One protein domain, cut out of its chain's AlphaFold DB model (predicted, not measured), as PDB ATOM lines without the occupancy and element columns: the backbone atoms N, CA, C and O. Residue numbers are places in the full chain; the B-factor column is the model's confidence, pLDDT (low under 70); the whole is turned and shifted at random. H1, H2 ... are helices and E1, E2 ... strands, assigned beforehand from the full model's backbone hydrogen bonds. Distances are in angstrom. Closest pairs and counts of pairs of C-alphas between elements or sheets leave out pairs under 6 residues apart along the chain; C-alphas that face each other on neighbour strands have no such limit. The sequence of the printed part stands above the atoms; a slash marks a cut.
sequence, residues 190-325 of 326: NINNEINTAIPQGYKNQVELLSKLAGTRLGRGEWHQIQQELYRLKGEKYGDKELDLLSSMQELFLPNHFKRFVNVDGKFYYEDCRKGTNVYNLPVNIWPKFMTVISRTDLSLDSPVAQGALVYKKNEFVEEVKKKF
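What this domain is: This is residues 190 to 325 of the 326 residues of an uncharacterized protein of Candidatus Micrarchaeum sp. ARMAN-1 (UniProt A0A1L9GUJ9). The domain is a long rod with a helical hairpin, H2 and H3, at one end and two antiparallel strand pairs, E1 with E4 and E2 with E3, reaching to the other end. Between them four shorter helices, H1, H4, H5 and H6, make a loosely joined middle, and the long link of residues 276 to 289 loops out from the strands E2 and E3. The 136 printed residues hold six named helices and four named strands, in the order H1 H2 H3 H4 H5 E1 E2 E3 E4 H6, and the class is mixed, helices and strands. The whole is loose, with a radius of gyration of the C-alphas of 19.7 A and spans of 72 by 29 by 20 A.

Where its parts are: H1, residues 192 to 198, begins at C-alpha 192 (-39.601, -21.106, 1.794). H2, residues 201 to 215, is 21.1 A long, and H3, residues 220 to 234, is 21.0 A long. H4 is residues 242 to 251 and H5 residues 255 to 261. E1, residues 262 to 266, follows directly, then E2, residues 269 to 275. E3, residues 290 to 300, is 31.6 A long and ends at C-alpha 300 (-62.944, -38.788, -21.317). E4, residues 305 to 312, is 23.1 A long. H6, residues 314 to 323, ends at C-alpha 323 (-43.032, -4.247, -0.291).

How they stand to each other: H1 touches H6 at a steep tilt of 46 degrees, the same way, closest at the C-alphas of Ala 198 and Lys 322, 5.6 A apart. H2 and H3 form a helical hairpin; they touch at a tilt of 36 degrees, only just steep, opposite ways, closest at the C-alphas of Gln 206 and Leu 233, 6.9 A. With residues 203 to 207 alone H2 only just touches H4, with 3 pairs of C-alphas within 8 A, the closest Val 207 and Glu 242 at 7.1 A. H5 only just touches H6, with 3 such pairs, the closest Phe 261 and Phe 317 at 6.2 A. E1 and E4 are antiparallel, with N 263 and O 311 2.8 A apart, within hydrogen-bond range. E2 and E3, a hairpin, are antiparallel, with N 274 and O 292 at 2.8 A. In H1, H2, H3, H4 and H6 every O i to N i+4 pair is within hydrogen-bond range; in H5 1 of 3 is, beside 3 of 4 O i to N i+3 pairs.

The domain as a whole: The C-alphas of Gly 221 and Asp 302, the two farthest apart, are 72.0 A apart. The printed part has no cut. The link E2 to E3 is long, with 14 residues. Mean pLDDT of the printed part is 82.9; residues 214 to 218, 220, 234 to 235, 239 and 277 to 286 are under 70.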
ATOM      1  N   ASN A 190     -43.121 -24.648  -3.432       88.38
ATOM      2  CA  ASN A 190     -42.163 -24.266  -2.397       88.38
ATOM      3  C   ASN A 190     -41.947 -22.746  -2.430       88.38
ATOM      4  O   ASN A 190     -41.586 -22.197  -3.467       88.38
ATOM      5  N   ILE A 191     -42.179 -22.095  -1.292       88.81
ATOM      6  CA  ILE A 191     -42.064 -20.638  -1.107       88.81
ATOM      7  C   ILE A 191     -41.052 -20.280  -0.010       88.81
ATOM      8  O   ILE A 191     -40.843 -19.110   0.311       88.81
ATOM      9  N   ASN A 192     -40.439 -21.288   0.616       84.25
ATOM     10  CA  ASN A 192     -39.601 -21.106   1.794       84.25
ATOM     11  C   ASN A 192     -38.347 -20.280   1.490       84.25
ATOM     12  O   ASN A 192     -37.952 -19.427   2.284       84.25
ATOM     13  N   ASN A 193     -37.707 -20.524   0.348       82.44
ATOM     14  CA  ASN A 193     -36.476 -19.821  -0.014       82.44
ATOM     15  C   ASN A 193     -36.766 -18.352  -0.340       82.44
ATOM     16  O   ASN A 193     -36.010 -17.462   0.040       82.44
ATOM     17  N   GLU A 194     -37.895 -18.094  -0.986       85.75
ATOM     18  CA  GLU A 194     -38.385 -16.773  -1.362       85.75
ATOM     19  C   GLU A 194     -38.697 -15.942  -0.116       85.75
ATOM     20  O   GLU A 194     -38.227 -14.816   0.015       85.75
ATOM     21  N   ILE A 195     -39.403 -16.530   0.854       85.12
ATOM     22  CA  ILE A 195     -39.682 -15.896   2.148       85.12
ATOM     23  C   ILE A 195     -38.379 -15.610   2.899       85.12
ATOM     24  O   ILE A 195     -38.153 -14.494   3.368       85.12
ATOM     25  N   ASN A 196     -37.492 -16.604   3.000       81.19
ATOM     26  CA  ASN A 196     -36.249 -16.460   3.753       81.19
ATOM     27  C   ASN A 196     -35.298 -15.425   3.148       81.19
ATOM     28  O   ASN A 196     -34.551 -14.797   3.894       81.19
ATOM     29  N   THR A 197     -35.317 -15.228   1.836       83.12
ATOM     30  CA  THR A 197     -34.474 -14.222   1.174       83.12
ATOM     31  C   THR A 197     -35.105 -12.831   1.175       83.12
ATOM     32  O   THR A 197     -34.379 -11.841   1.234       83.12
ATOM     33  N   ALA A 198     -36.437 -12.729   1.143       86.88
ATOM     34  CA  ALA A 198     -37.137 -11.448   1.079       86.88
ATOM     35  C   ALA A 198     -37.309 -10.759   2.445       86.88
ATOM     36  O   ALA A 198     -37.328  -9.529   2.503       86.88
ATOM     37  N   ILE A 199     -37.442 -11.523   3.537       85.62
ATOM     38  CA  ILE A 199     -37.664 -10.961   4.877       85.62
ATOM     39  C   ILE A 199     -36.336 -10.469   5.488       85.62
ATOM     40  O   ILE A 199     -35.401 -11.266   5.625       85.62
ATOM     41  N   PRO A 200     -36.255  -9.206   5.955       86.25
ATOM     42  CA  PRO A 200     -35.082  -8.678   6.651       86.25
ATOM     43  C   PRO A 200     -34.726  -9.466   7.921       86.25
ATOM     44  O   PRO A 200     -35.597  -9.770   8.736       86.25
ATOM     45  N   GLN A 201     -33.433  -9.726   8.147       82.69
ATOM     46  CA  GLN A 201     -32.975 -10.515   9.302       82.69
ATOM     47  C   GLN A 201     -33.364  -9.892  10.654       82.69
ATOM     48  O   GLN A 201     -33.744 -10.621  11.564       82.69
ATOM     49  N   GLY A 202     -33.336  -8.558  10.772       80.88
ATOM     50  CA  GLY A 202     -33.748  -7.864  11.999       80.88
ATOM     51  C   GLY A 202     -35.187  -8.193  12.411       80.88
ATOM     52  O   GLY A 202     -35.439  -8.522  13.565       80.88
ATOM     53  N   TYR A 203     -36.112  -8.234  11.447       82.69
ATOM     54  CA  TYR A 203     -37.503  -8.610  11.708       82.69
ATOM     55  C   TYR A 203     -37.644 -10.084  12.118       82.69
ATOM     56  O   TYR A 203     -38.391 -10.407  13.039       82.69
ATOM     57  N   LYS A 204     -36.890 -10.996  11.481       80.69
ATOM     58  CA  LYS A 204     -36.894 -12.418  11.874       80.69
ATOM     59  C   LYS A 204     -36.480 -12.599  13.333       80.69
ATOM     60  O   LYS A 204     -37.137 -13.341  14.057       80.69
ATOM     61  N   ASN A 205     -35.436 -11.886  13.760       80.00
ATOM     62  CA  ASN A 205     -34.943 -11.937  15.134       80.00
ATOM     63  C   ASN A 205     -36.001 -11.431  16.134       80.00
ATOM     64  O   ASN A 205     -36.209 -12.058  17.172       80.00
ATOM     65  N   GLN A 206     -36.709 -10.340  15.808       78.56
ATOM     66  CA  GLN A 206     -37.797  -9.801  16.640       78.56
ATOM     67  C   GLN A 206     -38.932 -10.809  16.825       78.56
ATOM     68  O   GLN A 206     -39.380 -11.075  17.940       78.56
ATOM     69  N   VAL A 207     -39.373 -11.413  15.726       79.06
ATOM     70  CA  VAL A 207     -40.457 -12.392  15.723       79.06
ATOM     71  C   VAL A 207     -40.082 -13.670  16.488       79.06
ATOM     72  O   VAL A 207     -40.900 -14.214  17.232       79.06
ATOM     73  N   GLU A 208     -38.838 -14.136  16.357       79.19
ATOM     74  CA  GLU A 208     -38.326 -15.274  17.126       79.19
ATOM     75  C   GLU A 208     -38.323 -14.983  18.635       79.19
ATOM     76  O   GLU A 208     -38.710 -15.833  19.441       79.19
ATOM     77  N   LEU A 209     -37.940 -13.763  19.023       77.75
ATOM     78  CA  LEU A 209     -37.939 -13.325  20.416       77.75
ATOM     79  C   LEU A 209     -39.358 -13.258  21.004       77.75
ATOM     80  O   LEU A 209     -39.591 -13.752  22.109       77.75
ATOM     81  N   LEU A 210     -40.317 -12.712  20.248       76.19
ATOM     82  CA  LEU A 210     -41.731 -12.667  20.642       76.19
ATOM     83  C   LEU A 210     -42.321 -14.068  20.832       76.19
ATOM     84  O   LEU A 210     -43.090 -14.304  21.762       76.19
ATOM     85  N   SER A 211     -41.932 -15.030  19.999       74.00
ATOM     86  CA  SER A 211     -42.360 -16.414  20.186       74.00
ATOM     87  C   SER A 211     -41.781 -17.073  21.426       74.00
ATOM     88  O   SER A 211     -42.513 -17.756  22.142       74.00
ATOM     89  N   LYS A 212     -40.487 -16.866  21.696       75.00
ATOM     90  CA  LYS A 212     -39.834 -17.386  22.905       75.00
ATOM     91  C   LYS A 212     -40.559 -16.910  24.170       75.00
ATOM     92  O   LYS A 212     -40.679 -17.675  25.122       75.00
ATOM     93  N   LEU A 213     -41.114 -15.695  24.148       71.38
ATOM     94  CA  LEU A 213     -41.961 -15.172  25.224       71.38
ATOM     95  C   LEU A 213     -43.330 -15.836  25.314       71.38
ATOM     96  O   LEU A 213     -43.799 -16.115  26.414       71.38
ATOM     97  N   ALA A 214     -43.976 -16.078  24.177       68.31
ATOM     98  CA  ALA A 214     -45.305 -16.674  24.146       68.31
ATOM     99  C   ALA A 214     -45.299 -18.178  24.488       68.31
ATOM    100  O   ALA A 214     -46.282 -18.691  25.019       68.31
ATOM    101  N   GLY A 215     -44.215 -18.892  24.169       62.31
ATOM    102  CA  GLY A 215     -44.167 -20.357  24.173       62.31
ATOM    103  C   GLY A 215     -43.427 -21.022  25.337       62.31
ATOM    104  O   GLY A 215     -43.366 -22.249  25.371       62.31
ATOM    105  N   THR A 216     -42.813 -20.288  26.272       64.12
ATOM    106  CA  THR A 216     -41.951 -20.895  27.310       64.12
ATOM    107  C   THR A 216     -42.177 -20.279  28.693       64.12
ATOM    108  O   THR A 216     -42.277 -19.065  28.843       64.12
ATOM    109  N   ARG A 217     -42.216 -21.115  29.746       60.75
ATOM    110  CA  ARG A 217     -42.070 -20.652  31.139       60.75
ATOM    111  C   ARG A 217     -40.605 -20.284  31.372       60.75
ATOM    112  O   ARG A 217     -39.805 -21.138  31.735       60.75
ATOM    113  N   LEU A 218     -40.270 -19.028  31.118       68.69
ATOM    114  CA  LEU A 218     -38.913 -18.502  31.266       68.69
ATOM    115  C   LEU A 218     -38.545 -18.322  32.746       68.69
ATOM    116  O   LEU A 218     -39.370 -17.884  33.556       68.69
ATOM    117  N   GLY A 219     -37.294 -18.618  33.107       70.44
ATOM    118  CA  GLY A 219     -36.745 -18.240  34.413       70.44
ATOM    119  C   GLY A 219     -36.566 -16.718  34.536       70.44
ATOM    120  O   GLY A 219     -36.483 -16.011  33.534       70.44
ATOM    121  N   ARG A 220     -36.456 -16.172  35.762       65.38
ATOM    122  CA  ARG A 220     -36.297 -14.710  35.981       65.38
ATOM    123  C   ARG A 220     -35.119 -14.091  35.209       65.38
ATOM    124  O   ARG A 220     -35.237 -12.959  34.752       65.38
ATOM    125  N   GLY A 221     -34.001 -14.810  35.083       72.00
ATOM    126  CA  GLY A 221     -32.806 -14.329  34.376       72.00
ATOM    127  C   GLY A 221     -32.989 -14.269  32.858       72.00
ATOM    128  O   GLY A 221     -32.695 -13.246  32.247       72.00
ATOM    129  N   GLU A 222     -33.545 -15.327  32.267       73.50
ATOM    130  CA  GLU A 222     -33.867 -15.392  30.833       73.50
ATOM    131  C   GLU A 222     -34.933 -14.362  30.462       73.50
ATOM    132  O   GLU A 222     -34.846 -13.701  29.430       73.50
ATOM    133  N   TRP A 223     -35.908 -14.162  31.349       74.00
ATOM    134  CA  TRP A 223     -36.912 -13.126  31.178       74.00
ATOM    135  C   TRP A 223     -36.268 -11.729  31.166       74.00
ATOM    136  O   TRP A 223     -36.508 -10.931  30.264       74.00
ATOM    137  N   HIS A 224     -35.366 -11.430  32.102       73.00
ATOM    138  CA  HIS A 224     -34.689 -10.133  32.104       73.00
ATOM    139  C   HIS A 224     -33.851  -9.894  30.834       73.00
ATOM    140  O   HIS A 224     -33.896  -8.801  30.274       73.00
ATOM    141  N   GLN A 225     -33.153 -10.920  30.336       78.75
ATOM    142  CA  GLN A 225     -32.395 -10.845  29.078       78.75
ATOM    143  C   GLN A 225     -33.301 -10.580  27.872       78.75
ATOM    144  O   GLN A 225     -33.016  -9.704  27.057       78.75
ATOM    145  N   ILE A 226     -34.428 -11.287  27.781       75.06
ATOM    146  CA  ILE A 226     -35.383 -11.100  26.690       75.06
ATOM    147  C   ILE A 226     -36.056  -9.718  26.765       75.06
ATOM    148  O   ILE A 226     -36.282  -9.099  25.728       75.06
ATOM    149  N   GLN A 227     -36.340  -9.194  27.965       72.44
ATOM    150  CA  GLN A 227     -36.817  -7.813  28.118       72.44
ATOM    151  C   GLN A 227     -35.819  -6.798  27.582       72.44
ATOM    152  O   GLN A 227     -36.207  -5.925  26.812       72.44
ATOM    153  N   GLN A 228     -34.552  -6.898  27.989       77.50
ATOM    154  CA  GLN A 228     -33.515  -5.972  27.534       77.50
ATOM    155  C   GLN A 228     -33.401  -5.981  26.007       77.50
ATOM    156  O   GLN A 228     -33.348  -4.919  25.385       77.50
ATOM    157  N   GLU A 229     -33.456  -7.168  25.403       77.19
ATOM    158  CA  GLU A 229     -33.407  -7.311  23.954       77.19
ATOM    159  C   GLU A 229     -34.665  -6.746  23.270       77.19
ATOM    160  O   GLU A 229     -34.547  -6.044  22.272       77.19
ATOM    161  N   LEU A 230     -35.865  -6.921  23.840       73.50
ATOM    162  CA  LEU A 230     -37.079  -6.263  23.335       73.50
ATOM    163  C   LEU A 230     -37.002  -4.732  23.401       73.50
ATOM    164  O   LEU A 230     -37.413  -4.062  22.457       73.50
ATOM    165  N   TYR A 231     -36.478  -4.165  24.492       74.00
ATOM    166  CA  TYR A 231     -36.292  -2.713  24.604       74.00
ATOM    167  C   TYR A 231     -35.298  -2.187  23.566       74.00
ATOM    168  O   TYR A 231     -35.526  -1.124  22.993       74.00
ATOM    169  N   ARG A 232     -34.236  -2.948  23.276       75.50
ATOM    170  CA  ARG A 232     -33.289  -2.638  22.198       75.50
ATOM    171  C   ARG A 232     -33.982  -2.655  20.831       75.50
ATOM    172  O   ARG A 232     -33.801  -1.735  20.041       75.50
ATOM    173  N   LEU A 233     -34.812  -3.668  20.585       70.94
ATOM    174  CA  LEU A 233     -35.522  -3.877  19.322       70.94
ATOM    175  C   LEU A 233     -36.662  -2.873  19.081       70.94
ATOM    176  O   LEU A 233     -36.915  -2.534  17.926       70.94
ATOM    177  N   LYS A 234     -37.295  -2.333  20.134       69.31
ATOM    178  CA  LYS A 234     -38.273  -1.229  20.023       69.31
ATOM    179  C   LYS A 234     -37.681   0.031  19.382       69.31
ATOM    180  O   LYS A 234     -38.408   0.793  18.758       69.31
ATOM    181  N   GLY A 235     -36.373   0.253  19.526       64.62
ATOM    182  CA  GLY A 235     -35.664   1.362  18.882       64.62
ATOM    183  C   GLY A 235     -35.263   1.100  17.424       64.62
ATOM    184  O   GLY A 235     -34.740   2.000  16.770       64.62
ATOM    185  N   GLU A 236     -35.466  -0.116  16.907       75.25
ATOM    186  CA  GLU A 236     -35.110  -0.490  15.535       75.25
ATOM    187  C   GLU A 236     -36.245  -0.200  14.534       75.25
ATOM    188  O   GLU A 236     -37.388   0.054  14.905       75.25
ATOM    189  N   LYS A 237     -35.941  -0.275  13.225       71.56
ATOM    190  CA  LYS A 237     -36.840   0.102  12.106       71.56
ATOM    191  C   LYS A 237     -38.265  -0.485  12.199       71.56
ATOM    192  O   LYS A 237     -39.208   0.132  11.702       71.56
ATOM    193  N   TYR A 238     -38.412  -1.672  12.785       71.56
ATOM    194  CA  TYR A 238     -39.667  -2.432  12.834       71.56
ATOM    195  C   TYR A 238     -40.295  -2.514  14.233       71.56
ATOM    196  O   TYR A 238     -41.305  -3.200  14.385       71.56
ATOM    197  N   GLY A 239     -39.718  -1.821  15.223       69.81
ATOM    198  CA  GLY A 239     -40.243  -1.784  16.585       69.81
ATOM    199  C   GLY A 239     -41.704  -1.325  16.627       69.81
ATOM    200  O   GLY A 239     -42.075  -0.369  15.942       69.81
ATOM    201  N   ASP A 240     -42.523  -2.034  17.402       74.06
ATOM    202  CA  ASP A 240     -43.968  -1.815  17.589       74.06
ATOM    203  C   ASP A 240     -44.845  -2.036  16.332       74.06
ATOM    204  O   ASP A 240     -46.045  -1.764  16.361       74.06
ATOM    205  N   LYS A 241     -44.289  -2.561  15.228       79.12
ATOM    206  CA  LYS A 241     -45.022  -2.908  13.986       79.12
ATOM    207  C   LYS A 241     -45.075  -4.412  13.726       79.12
ATOM    208  O   LYS A 241     -45.507  -4.849  12.658       79.12
ATOM    209  N   GLU A 242     -44.603  -5.225  14.666       79.00
ATOM    210  CA  GLU A 242     -44.313  -6.633  14.427       79.00
ATOM    211  C   GLU A 242     -45.569  -7.431  14.088       79.00
ATOM    212  O   GLU A 242     -45.561  -8.209  13.130       79.00
ATOM    213  N   LEU A 243     -46.645  -7.192  14.844       78.06
ATOM    214  CA  LEU A 243     -47.940  -7.850  14.679       78.06
ATOM    215  C   LEU A 243     -48.673  -7.391  13.412       78.06
ATOM    216  O   LEU A 243     -49.280  -8.222  12.736       78.06
ATOM    217  N   ASP A 244     -48.567  -6.114  13.047       83.38
ATOM    218  CA  ASP A 244     -49.183  -5.571  11.832       83.38
ATOM    219  C   ASP A 244     -48.502  -6.119  10.574       83.38
ATOM    220  O   ASP A 244     -49.163  -6.590   9.646       83.38
ATOM    221  N   LEU A 245     -47.164  -6.139  10.567       84.62
ATOM    222  CA  LEU A 245     -46.373  -6.757   9.502       84.62
ATOM    223  C   LEU A 245     -46.642  -8.257   9.414       84.62
ATOM    224  O   LEU A 245     -46.763  -8.804   8.317       84.62
ATOM    225  N   LEU A 246     -46.788  -8.913  10.566       82.69
ATOM    226  CA  LEU A 246     -47.127 -10.323  10.643       82.69
ATOM    227  C   LEU A 246     -48.494 -10.599  10.018       82.69
ATOM    228  O   LEU A 246     -48.606 -11.462   9.146       82.69
ATOM    229  N   SER A 247     -49.511  -9.842  10.419       84.00
ATOM    230  CA  SER A 247     -50.861  -9.939   9.869       84.00
ATOM    231  C   SER A 247     -50.861  -9.699   8.357       84.00
ATOM    232  O   SER A 247     -51.344 -10.535   7.592       84.00
ATOM    233  N   SER A 248     -50.198  -8.636   7.894       86.75
ATOM    234  CA  SER A 248     -50.142  -8.315   6.466       86.75
ATOM    235  C   SER A 248     -49.364  -9.342   5.635       86.75
ATOM    236  O   SER A 248     -49.647  -9.552   4.454       86.75
ATOM    237  N   MET A 249     -48.395 -10.027   6.240       86.75
ATOM    238  CA  MET A 249     -47.732 -11.174   5.626       86.75
ATOM    239  C   MET A 249     -48.652 -12.401   5.571       86.75
ATOM    240  O   MET A 249     -48.645 -13.112   4.568       86.75
ATOM    241  N   GLN A 250     -49.477 -12.649   6.597       86.56
ATOM    242  CA  GLN A 250     -50.452 -13.749   6.586       86.56
ATOM    243  C   GLN A 250     -51.474 -13.629   5.453       86.56
ATOM    244  O   GLN A 250     -51.883 -14.657   4.903       86.56
ATOM    245  N   GLU A 251     -51.849 -12.400   5.087       90.44
ATOM    246  CA  GLU A 251     -52.762 -12.113   3.976       90.44
ATOM    247  C   GLU A 251     -52.254 -12.679   2.646       90.44
ATOM    248  O   GLU A 251     -53.046 -13.222   1.878       90.44
ATOM    249  N   LEU A 252     -50.936 -12.634   2.394       91.62
ATOM    250  CA  LEU A 252     -50.320 -13.148   1.160       91.62
ATOM    251  C   LEU A 252     -50.528 -14.653   0.966       91.62
ATOM    252  O   LEU A 252     -50.493 -15.136  -0.164       91.62
ATOM    253  N   PHE A 253     -50.750 -15.383   2.059       90.88
ATOM    254  CA  PHE A 253     -50.971 -16.828   2.061       90.88
ATOM    255  C   PHE A 253     -52.458 -17.202   2.070       90.88
ATOM    256  O   PHE A 253     -52.789 -18.381   2.210       90.88
ATOM    257  N   LEU A 254     -53.365 -16.225   1.976       91.69
ATOM    258  CA  LEU A 254     -54.783 -16.494   1.759       91.69
ATOM    259  C   LEU A 254     -55.019 -16.869   0.292       91.69
ATOM    260  O   LEU A 254     -54.375 -16.282  -0.584       91.69
ATOM    261  N   PRO A 255     -55.976 -17.763  -0.013       93.69
ATOM    262  CA  PRO A 255     -56.150 -18.263  -1.375       93.69
ATOM    263  C   PRO A 255     -56.405 -17.159  -2.407       93.69
ATOM    264  O   PRO A 255     -55.779 -17.126  -3.467       93.69
ATOM    265  N   ASN A 256     -57.239 -16.181  -2.045       93.44
ATOM    266  CA  ASN A 256     -57.583 -15.042  -2.899       93.44
ATOM    267  C   ASN A 256     -56.386 -14.136  -3.228       93.44
ATOM    268  O   ASN A 256     -56.381 -13.490  -4.273       93.44
ATOM    269  N   HIS A 257     -55.371 -14.093  -2.361       94.12
ATOM    270  CA  HIS A 257     -54.156 -13.318  -2.600       94.12
ATOM    271  C   HIS A 257     -53.101 -14.153  -3.312       94.12
ATOM    272  O   HIS A 257     -52.507 -13.678  -4.276       94.12
ATOM    273  N   PHE A 258     -52.878 -15.394  -2.876       95.25
ATOM    274  CA  PHE A 258     -51.826 -16.234  -3.436       95.25
ATOM    275  C   PHE A 258     -52.094 -16.609  -4.901       95.25
ATOM    276  O   PHE A 258     -51.154 -16.683  -5.693       95.25
ATOM    277  N   LYS A 259     -53.372 -16.742  -5.294       96.12
ATOM    278  CA  LYS A 259     -53.798 -17.025  -6.676       96.12
ATOM    279  C   LYS A 259     -53.128 -16.126  -7.721       96.12
ATOM    280  O   LYS A 259     -52.825 -16.599  -8.807       96.12
ATOM    281  N   ARG A 260     -52.842 -14.852  -7.416       96.12
ATOM    282  CA  ARG A 260     -52.213 -13.916  -8.378       96.12
ATOM    283  C   ARG A 260     -50.793 -14.311  -8.797       96.12
ATOM    284  O   ARG A 260     -50.325 -13.886  -9.849       96.12
ATOM    285  N   PHE A 261     -50.122 -15.119  -7.978       95.75
ATOM    286  CA  PHE A 261     -48.764 -15.602  -8.224       95.75
ATOM    287  C   PHE A 261     -48.734 -16.951  -8.934       95.75
ATOM    288  O   PHE A 261     -47.655 -17.509  -9.121       95.75
ATOM    289  N   VAL A 262     -49.892 -17.496  -9.297       95.94
ATOM    290  CA  VAL A 262     -49.996 -18.810  -9.916       95.94
ATOM    291  C   VAL A 262     -50.792 -18.694 -11.203       95.94
ATOM    292  O   VAL A 262     -51.871 -18.111 -11.229       95.94
ATOM    293  N   ASN A 263     -50.262 -19.274 -12.271       96.00
ATOM    294  CA  ASN A 263     -50.999 -19.512 -13.498       96.00
ATOM    295  C   ASN A 263     -51.098 -21.019 -13.740       96.00
ATOM    296  O   ASN A 263     -50.159 -21.757 -13.446       96.00
ATOM    297  N   VAL A 264     -52.238 -21.479 -14.242       95.56
ATOM    298  CA  VAL A 264     -52.455 -22.881 -14.604       95.56
ATOM    299  C   VAL A 264     -52.808 -22.904 -16.082       95.56
ATOM    300  O   VAL A 264     -53.796 -22.298 -16.481       95.56
ATOM    301  N   ASP A 265     -51.982 -23.587 -16.866       93.94
ATOM    302  CA  ASP A 265     -52.057 -23.620 -18.323       93.94
ATOM    303  C   ASP A 265     -52.393 -25.023 -18.847       93.94
ATOM    304  O   ASP A 265     -52.163 -26.042 -18.185       93.94
ATOM    305  N   GLY A 266     -52.859 -25.082 -20.096       92.88
ATOM    306  CA  GLY A 266     -53.168 -26.324 -20.802       92.88
ATOM    307  C   GLY A 266     -54.592 -26.804 -20.536       92.88
ATOM    308  O   GLY A 266     -55.531 -26.016 -20.550       92.88
ATOM    309  N   LYS A 267     -54.759 -28.113 -20.323       94.62
ATOM    310  CA  LYS A 267     -56.071 -28.732 -20.043       94.62
ATOM    311  C   LYS A 267     -56.480 -28.682 -18.565       94.62
ATOM    312  O   LYS A 267     -57.477 -29.281 -18.183       94.62
ATOM    313  N   PHE A 268     -55.710 -27.981 -17.740       96.19
ATOM    314  CA  PHE A 268     -55.974 -27.825 -16.316       96.19
ATOM    315  C   PHE A 268     -56.520 -26.428 -16.033       96.19
ATOM    316  O   PHE A 268     -56.184 -25.473 -16.727       96.19
ATOM    317  N   TYR A 269     -57.304 -26.297 -14.967       95.88
ATOM    318  CA  TYR A 269     -57.751 -25.005 -14.461       95.88
ATOM    319  C   TYR A 269     -57.503 -24.886 -12.955       95.88
ATOM    320  O   TYR A 269     -57.470 -25.879 -12.227       95.88
ATOM    321  N   TYR A 270     -57.280 -23.657 -12.486       96.25
ATOM    322  CA  TYR A 270     -57.110 -23.362 -11.062       96.25
ATOM    323  C   TYR A 270     -58.452 -23.494 -10.335       96.25
ATOM    324  O   TYR A 270     -59.417 -22.836 -10.722       96.25
ATOM    325  N   GLU A 271     -58.479 -24.263  -9.249       95.50
ATOM    326  CA  GLU A 271     -59.630 -24.341  -8.344       95.50
ATOM    327  C   GLU A 271     -59.373 -23.498  -7.091       95.50
ATOM    328  O   GLU A 271     -60.074 -22.522  -6.830       95.50
ATOM    329  N   ASP A 272     -58.339 -23.855  -6.327       95.38
ATOM    330  CA  ASP A 272     -58.066 -23.265  -5.016       95.38
ATOM    331  C   ASP A 272     -56.587 -23.422  -4.623       95.38
ATOM    332  O   ASP A 272     -55.799 -24.061  -5.321       95.38
ATOM    333  N   CYS A 273     -56.175 -22.859  -3.490       94.56
ATOM    334  CA  CYS A 273     -54.905 -23.191  -2.862       94.56
ATOM    335  C   CYS A 273     -55.005 -23.141  -1.338       94.56
ATOM    336  O   CYS A 273     -55.865 -22.485  -0.766       94.56
ATOM    337  N   ARG A 274     -54.104 -23.841  -0.654       92.69
ATOM    338  CA  ARG A 274     -54.080 -23.919   0.808       92.69
ATOM    339  C   ARG A 274     -52.659 -23.884   1.341       92.69
ATOM    340  O   ARG A 274     -51.715 -24.283   0.663       92.69
ATOM    341  N   LYS A 275     -52.516 -23.436   2.586       89.44
ATOM    342  CA  LYS A 275     -51.238 -23.485   3.302       89.44
ATOM    343  C   LYS A 275     -50.852 -24.945   3.547       89.44
ATOM    344  O   LYS A 275     -51.687 -25.744   3.971       89.44
ATOM    345  N   GLY A 276     -49.595 -25.286   3.279       79.94
ATOM    346  CA  GLY A 276     -49.056 -26.611   3.556       79.94
ATOM    347  C   GLY A 276     -49.054 -26.957   5.044       79.94
ATOM    348  O   GLY A 276     -48.853 -26.089   5.892       79.94
ATOM    349  N   THR A 277     -49.227 -28.241   5.360       66.19
ATOM    350  CA  THR A 277     -49.266 -28.761   6.739       66.19
ATOM    351  C   THR A 277     -47.883 -28.997   7.354       66.19
ATOM    352  O   THR A 277     -47.800 -29.273   8.547       66.19
ATOM    353  N   ASN A 278     -46.785 -28.882   6.590       56.09
ATOM    354  CA  ASN A 278     -45.435 -29.031   7.143       56.09
ATOM    355  C   ASN A 278     -44.996 -27.771   7.881       56.09
ATOM    356  O   ASN A 278     -44.491 -26.802   7.309       56.09
ATOM    357  N   VAL A 279     -45.145 -27.873   9.189       46.50
ATOM    358  CA  VAL A 279     -44.696 -26.951  10.217       46.50
ATOM    359  C   VAL A 279     -43.245 -27.312  10.583       46.50
ATOM    360  O   VAL A 279     -42.922 -28.488  10.725       46.50
ATOM    361  N   TYR A 280     -42.310 -26.358  10.659       45.25
ATOM    362  CA  TYR A 280     -40.999 -26.633  11.276       45.25
ATOM    363  C   TYR A 280     -41.187 -26.975  12.764       45.25
ATOM    364  O   TYR A 280     -42.047 -26.394  13.418       45.25
ATOM    365  N   ASN A 281     -40.322 -27.832  13.318       43.47
ATOM    366  CA  ASN A 281     -40.134 -27.995  14.767       43.47
ATOM    367  C   ASN A 281     -39.433 -26.752  15.365       43.47
ATOM    368  O   ASN A 281     -38.349 -26.847  15.932       43.47
ATOM    369  N   LEU A 282     -40.018 -25.573  15.171       46.47
ATOM    370  CA  LEU A 282     -39.670 -24.327  15.848       46.47
ATOM    371  C   LEU A 282     -40.881 -23.905  16.694       46.47
ATOM    372  O   LEU A 282     -42.012 -24.170  16.285       46.47
ATOM    373  N   PRO A 283     -40.688 -23.215  17.835       46.78
ATOM    374  CA  PRO A 283     -41.794 -22.767  18.692       46.78
ATOM    375  C   PRO A 283     -42.731 -21.743  18.020       46.78
ATOM    376  O   PRO A 283     -43.793 -21.435  18.554       46.78
ATOM    377  N   VAL A 284     -42.389 -21.259  16.821       51.22
ATOM    378  CA  VAL A 284     -43.266 -20.461  15.964       51.22
ATOM    379  C   VAL A 284     -43.132 -20.877  14.515       51.22
ATOM    380  O   VAL A 284     -42.134 -20.620  13.845       51.22
ATOM    381  N   ASN A 285     -44.200 -21.466  14.003       54.38
ATOM    382  CA  ASN A 285     -44.333 -21.758  12.595       54.38
ATOM    383  C   ASN A 285     -45.235 -20.720  11.950       54.38
ATOM    384  O   ASN A 285     -46.436 -20.915  11.782       54.38
ATOM    385  N   ILE A 286     -44.641 -19.568  11.678       67.62
ATOM    386  CA  ILE A 286     -45.417 -18.393  11.308       67.62
ATOM    387  C   ILE A 286     -45.756 -18.421   9.821       67.62
ATOM    388  O   ILE A 286     -46.863 -18.055   9.446       67.62
ATOM    389  N   TRP A 287     -44.864 -18.920   8.967       77.06
ATOM    390  CA  TRP A 287     -45.070 -18.927   7.517       77.06
ATOM    391  C   TRP A 287     -45.092 -20.359   6.973       77.06
ATOM    392  O   TRP A 287     -44.328 -21.203   7.450       77.06
ATOM    393  N   PRO A 288     -45.936 -20.662   5.972       83.19
ATOM    394  CA  PRO A 288     -45.947 -21.979   5.347       83.19
ATOM    395  C   PRO A 288     -44.674 -22.211   4.520       83.19
ATOM    396  O   PRO A 288     -44.203 -21.313   3.827       83.19
ATOM    397  N   LYS A 289     -44.133 -23.440   4.538       84.69
ATOM    398  CA  LYS A 289     -43.002 -23.816   3.659       84.69
ATOM    399  C   LYS A 289     -43.417 -23.928   2.195       84.69
ATOM    400  O   LYS A 289     -42.631 -23.645   1.294       84.69
ATOM    401  N   PHE A 290     -44.646 -24.381   1.974       89.25
ATOM    402  CA  PHE A 290     -45.246 -24.509   0.659       89.25
ATOM    403  C   PHE A 290     -46.710 -24.089   0.688       89.25
ATOM    404  O   PHE A 290     -47.390 -24.214   1.710       89.25
ATOM    405  N   MET A 291     -47.188 -23.628  -0.460       92.56
ATOM    406  CA  MET A 291     -48.610 -23.510  -0.754       92.56
ATOM    407  C   MET A 291     -49.003 -24.686  -1.638       92.56
ATOM    408  O   MET A 291     -48.405 -24.895  -2.690       92.56
ATOM    409  N   THR A 292     -49.998 -25.460  -1.224       94.12
ATOM    410  CA  THR A 292     -50.578 -26.500  -2.072       94.12
ATOM    411  C   THR A 292     -51.598 -25.844  -2.988       94.12
ATOM    412  O   THR A 292     -52.644 -25.393  -2.523       94.12
ATOM    413  N   VAL A 293     -51.308 -25.790  -4.282       95.19
ATOM    414  CA  VAL A 293     -52.255 -25.339  -5.299       95.19
ATOM    415  C   VAL A 293     -53.060 -26.532  -5.790       95.19
ATOM    416  O   VAL A 293     -52.500 -27.577  -6.119       95.19
ATOM    417  N   ILE A 294     -54.375 -26.363  -5.830       94.88
ATOM    418  CA  ILE A 294     -55.345 -27.338  -6.302       94.88
ATOM    419  C   ILE A 294     -55.787 -26.895  -7.693       94.88
ATOM    420  O   ILE A 294     -56.370 -25.827  -7.880       94.88
ATOM    421  N   SER A 295     -55.498 -27.735  -8.674       95.69
ATOM    422  CA  SER A 295     -55.990 -27.604 -10.040       95.69
ATOM    423  C   SER A 295     -56.878 -28.789 -10.385       95.69
ATOM    424  O   SER A 295     -56.851 -29.815  -9.699       95.69
ATOM    425  N   ARG A 296     -57.688 -28.638 -11.426       95.69
ATOM    426  CA  ARG A 296     -58.612 -29.668 -11.887       95.69
ATOM    427  C   ARG A 296     -58.544 -29.845 -13.392       95.69
ATOM    428  O   ARG A 296     -58.132 -28.939 -14.112       95.69
ATOM    429  N   THR A 297     -58.929 -31.029 -13.845       96.44
ATOM    430  CA  THR A 297     -59.033 -31.385 -15.261       96.44
ATOM    431  C   THR A 297     -60.151 -32.397 -15.454       96.44
ATOM    432  O   THR A 297     -60.464 -33.158 -14.535       96.44
ATOM    433  N   ASP A 298     -60.677 -32.448 -16.670       96.12
ATOM    434  CA  ASP A 298     -61.607 -33.482 -17.106       96.12
ATOM    435  C   ASP A 298     -60.884 -34.485 -18.009       96.12
ATOM    436  O   ASP A 298     -59.947 -34.130 -18.735       96.12
ATOM    437  N   LEU A 299     -61.303 -35.746 -17.952       94.75
ATOM    438  CA  LEU A 299     -60.830 -36.814 -18.829       94.75
ATOM    439  C   LEU A 299     -62.030 -37.543 -19.421       94.75
ATOM    440  O   LEU A 299     -63.018 -37.774 -18.730       94.75
ATOM    441  N   SER A 300     -61.922 -37.961 -20.676       94.19
ATOM    442  CA  SER A 300     -62.944 -38.788 -21.317       94.19
ATOM    443  C   SER A 300     -62.329 -39.816 -22.258       94.19
ATOM    444  O   SER A 300     -61.128 -39.773 -22.513       94.19
ATOM    445  N   LEU A 301     -63.123 -40.737 -22.808       90.44
ATOM    446  CA  LEU A 301     -62.623 -41.635 -23.860       90.44
ATOM    447  C   LEU A 301     -62.128 -40.867 -25.101       90.44
ATOM    448  O   LEU A 301     -61.146 -41.282 -25.710       90.44
ATOM    449  N   ASP A 302     -62.748 -39.725 -25.421       91.19
ATOM    450  CA  ASP A 302     -62.360 -38.864 -26.550       91.19
ATOM    451  C   ASP A 302     -61.141 -37.983 -26.232       91.19
ATOM    452  O   ASP A 302     -60.350 -37.636 -27.109       91.19
ATOM    453  N   SER A 303     -60.967 -37.617 -24.961       92.94
ATOM    454  CA  SER A 303     -59.804 -36.886 -24.456       92.94
ATOM    455  C   SER A 303     -59.203 -37.631 -23.259       92.94
ATOM    456  O   SER A 303     -59.305 -37.158 -22.121       92.94
ATOM    457  N   PRO A 304     -58.542 -38.780 -23.497       92.75
ATOM    458  CA  PRO A 304     -58.088 -39.660 -22.425       92.75
ATOM    459  C   PRO A 304     -56.860 -39.119 -21.707       92.75
ATOM    460  O   PRO A 304     -56.478 -39.675 -20.688       92.75
ATOM    461  N   VAL A 305     -56.229 -38.060 -22.224       94.44
ATOM    462  CA  VAL A 305     -55.028 -37.454 -21.649       94.44
ATOM    463  C   VAL A 305     -55.183 -35.940 -21.555       94.44
ATOM    464  O   VAL A 305     -55.555 -35.256 -22.521       94.44
ATOM    465  N   ALA A 306     -54.825 -35.419 -20.386       94.81
ATOM    466  CA  ALA A 306     -54.687 -34.008 -20.094       94.81
ATOM    467  C   ALA A 306     -53.241 -33.676 -19.717       94.81
ATOM    468  O   ALA A 306     -52.625 -34.331 -18.877       94.81
ATOM    469  N   GLN A 307     -52.701 -32.640 -20.355       94.69
ATOM    470  CA  GLN A 307     -51.386 -32.091 -20.049       94.69
ATOM    471  C   GLN A 307     -51.494 -30.591 -19.821       94.69
ATOM    472  O   GLN A 307     -52.313 -29.903 -20.439       94.69
ATOM    473  N   GLY A 308     -50.650 -30.100 -18.928       93.94
ATOM    474  CA  GLY A 308     -50.583 -28.694 -18.591       93.94
ATOM    475  C   GLY A 308     -49.403 -28.390 -17.694       93.94
ATOM    476  O   GLY A 308     -48.560 -29.247 -17.410       93.94
ATOM    477  N   ALA A 309     -49.348 -27.146 -17.251       93.94
ATOM    478  CA  ALA A 309     -48.331 -26.701 -16.324       93.94
ATOM    479  C   ALA A 309     -48.933 -25.757 -15.296       93.94
ATOM    480  O   ALA A 309     -49.806 -24.950 -15.607       93.94
ATOM    481  N   LEU A 310     -48.429 -25.845 -14.074       95.06
ATOM    482  CA  LEU A 310     -48.593 -24.806 -13.080       95.06
ATOM    483  C   LEU A 310     -47.343 -23.934 -13.090       95.06
ATOM    484  O   LEU A 310     -46.223 -24.428 -12.989       95.06
ATOM    485  N   VAL A 311     -47.543 -22.630 -13.201       94.56
ATOM    486  CA  VAL A 311     -46.496 -21.619 -13.290       94.56
ATOM    487  C   VAL A 311     -46.581 -20.726 -12.059       94.56
ATOM    488  O   VAL A 311     -47.530 -19.965 -11.889       94.56
ATOM    489  N   TYR A 312     -45.583 -20.819 -11.189       94.50
ATOM    490  CA  TYR A 312     -45.421 -19.981 -10.010       94.50
ATOM    491  C   TYR A 312     -44.518 -18.785 -10.321       94.50
ATOM    492  O   TYR A 312     -43.340 -18.933 -10.648       94.50
ATOM    493  N   LYS A 313     -45.062 -17.581 -10.173       94.31
ATOM    494  CA  LYS A 313     -44.385 -16.310 -10.430       94.31
ATOM    495  C   LYS A 313     -43.539 -15.882  -9.230       94.31
ATOM    496  O   LYS A 313     -43.889 -14.968  -8.480       94.31
ATOM    497  N   LYS A 314     -42.408 -16.560  -9.050       92.38
ATOM    498  CA  LYS A 314     -41.497 -16.384  -7.913       92.38
ATOM    499  C   LYS A 314     -41.053 -14.931  -7.712       92.38
ATOM    500  O   LYS A 314     -41.104 -14.444  -6.584       92.38
ATOM    501  N   ASN A 315     -40.652 -14.225  -8.770       92.56
ATOM    502  CA  ASN A 315     -40.185 -12.838  -8.634       92.56
ATOM    503  C   ASN A 315     -41.301 -11.884  -8.188       92.56
ATOM    504  O   ASN A 315     -41.077 -11.060  -7.304       92.56
ATOM    505  N   GLU A 316     -42.508 -12.022  -8.742       94.19
ATOM    506  CA  GLU A 316     -43.662 -11.211  -8.330       94.19
ATOM    507  C   GLU A 316     -44.003 -11.444  -6.852       94.19
ATOM    508  O   GLU A 316     -44.254 -10.490  -6.116       94.19
ATOM    509  N   PHE A 317     -43.947 -12.700  -6.397       94.44
ATOM    510  CA  PHE A 317     -44.155 -13.037  -4.991       94.44
ATOM    511  C   PHE A 317     -43.091 -12.409  -4.081       94.44
ATOM    512  O   PHE A 317     -43.429 -11.762  -3.089       94.44
ATOM    513  N   VAL A 318     -41.809 -12.542  -4.433       92.81
ATOM    514  CA  VAL A 318     -40.689 -11.960  -3.672       92.81
ATOM    515  C   VAL A 318     -40.816 -10.440  -3.562       92.81
ATOM    516  O   VAL A 318     -40.613  -9.883  -2.481       92.81
ATOM    517  N   GLU A 319     -41.168  -9.754  -4.648       93.94
ATOM    518  CA  GLU A 319     -41.342  -8.301  -4.626       93.94
ATOM    519  C   GLU A 319     -42.535  -7.871  -3.766       93.94
ATOM    520  O   GLU A 319     -42.427  -6.901  -3.015       93.94
ATOM    521  N   GLU A 320     -43.645  -8.611  -3.798       94.25
ATOM    522  CA  GLU A 320     -44.786  -8.358  -2.911       94.25
ATOM    523  C   GLU A 320     -44.435  -8.556  -1.434       94.25
ATOM    524  O   GLU A 320     -44.859  -7.752  -0.603       94.25
ATOM    525  N   VAL A 321     -43.607  -9.552  -1.099       92.06
ATOM    526  CA  VAL A 321     -43.084  -9.720   0.266       92.06
ATOM    527  C   VAL A 321     -42.210  -8.529   0.654       92.06
ATOM    528  O   VAL A 321     -42.442  -7.913   1.692       92.06
ATOM    529  N   LYS A 322     -41.241  -8.135  -0.184       91.88
ATOM    530  CA  LYS A 322     -40.347  -6.998   0.109       91.88
ATOM    531  C   LYS A 322     -41.106  -5.689   0.312       91.88
ATOM    532  O   LYS A 322     -40.712  -4.896   1.163       91.88
ATOM    533  N   LYS A 323     -42.188  -5.448  -0.441       92.31
ATOM    534  CA  LYS A 323     -43.032  -4.247  -0.291       92.31
ATOM    535  C   LYS A 323     -43.616  -4.105   1.113       92.31
ATOM    536  O   LYS A 323     -43.800  -2.977   1.550       92.31
ATOM    537  N   LYS A 324     -43.855  -5.206   1.835       87.25
ATOM    538  CA  LYS A 324     -44.343  -5.157   3.221       87.25
ATOM    539  C   LYS A 324     -43.309  -4.581   4.198       87.25
ATOM    540  O   LYS A 324     -43.695  -4.072   5.236       87.25
ATOM    541  N   PHE A 325     -42.017  -4.622   3.860       83.62
ATOM    542  CA  PHE A 325     -40.913  -4.195   4.734       83.62
ATOM    543  C   PHE A 325     -40.247  -2.873   4.321       83.62
ATOM    544  O   PHE A 325     -39.244  -2.468   4.928       83.62
TER     545      PHE A 325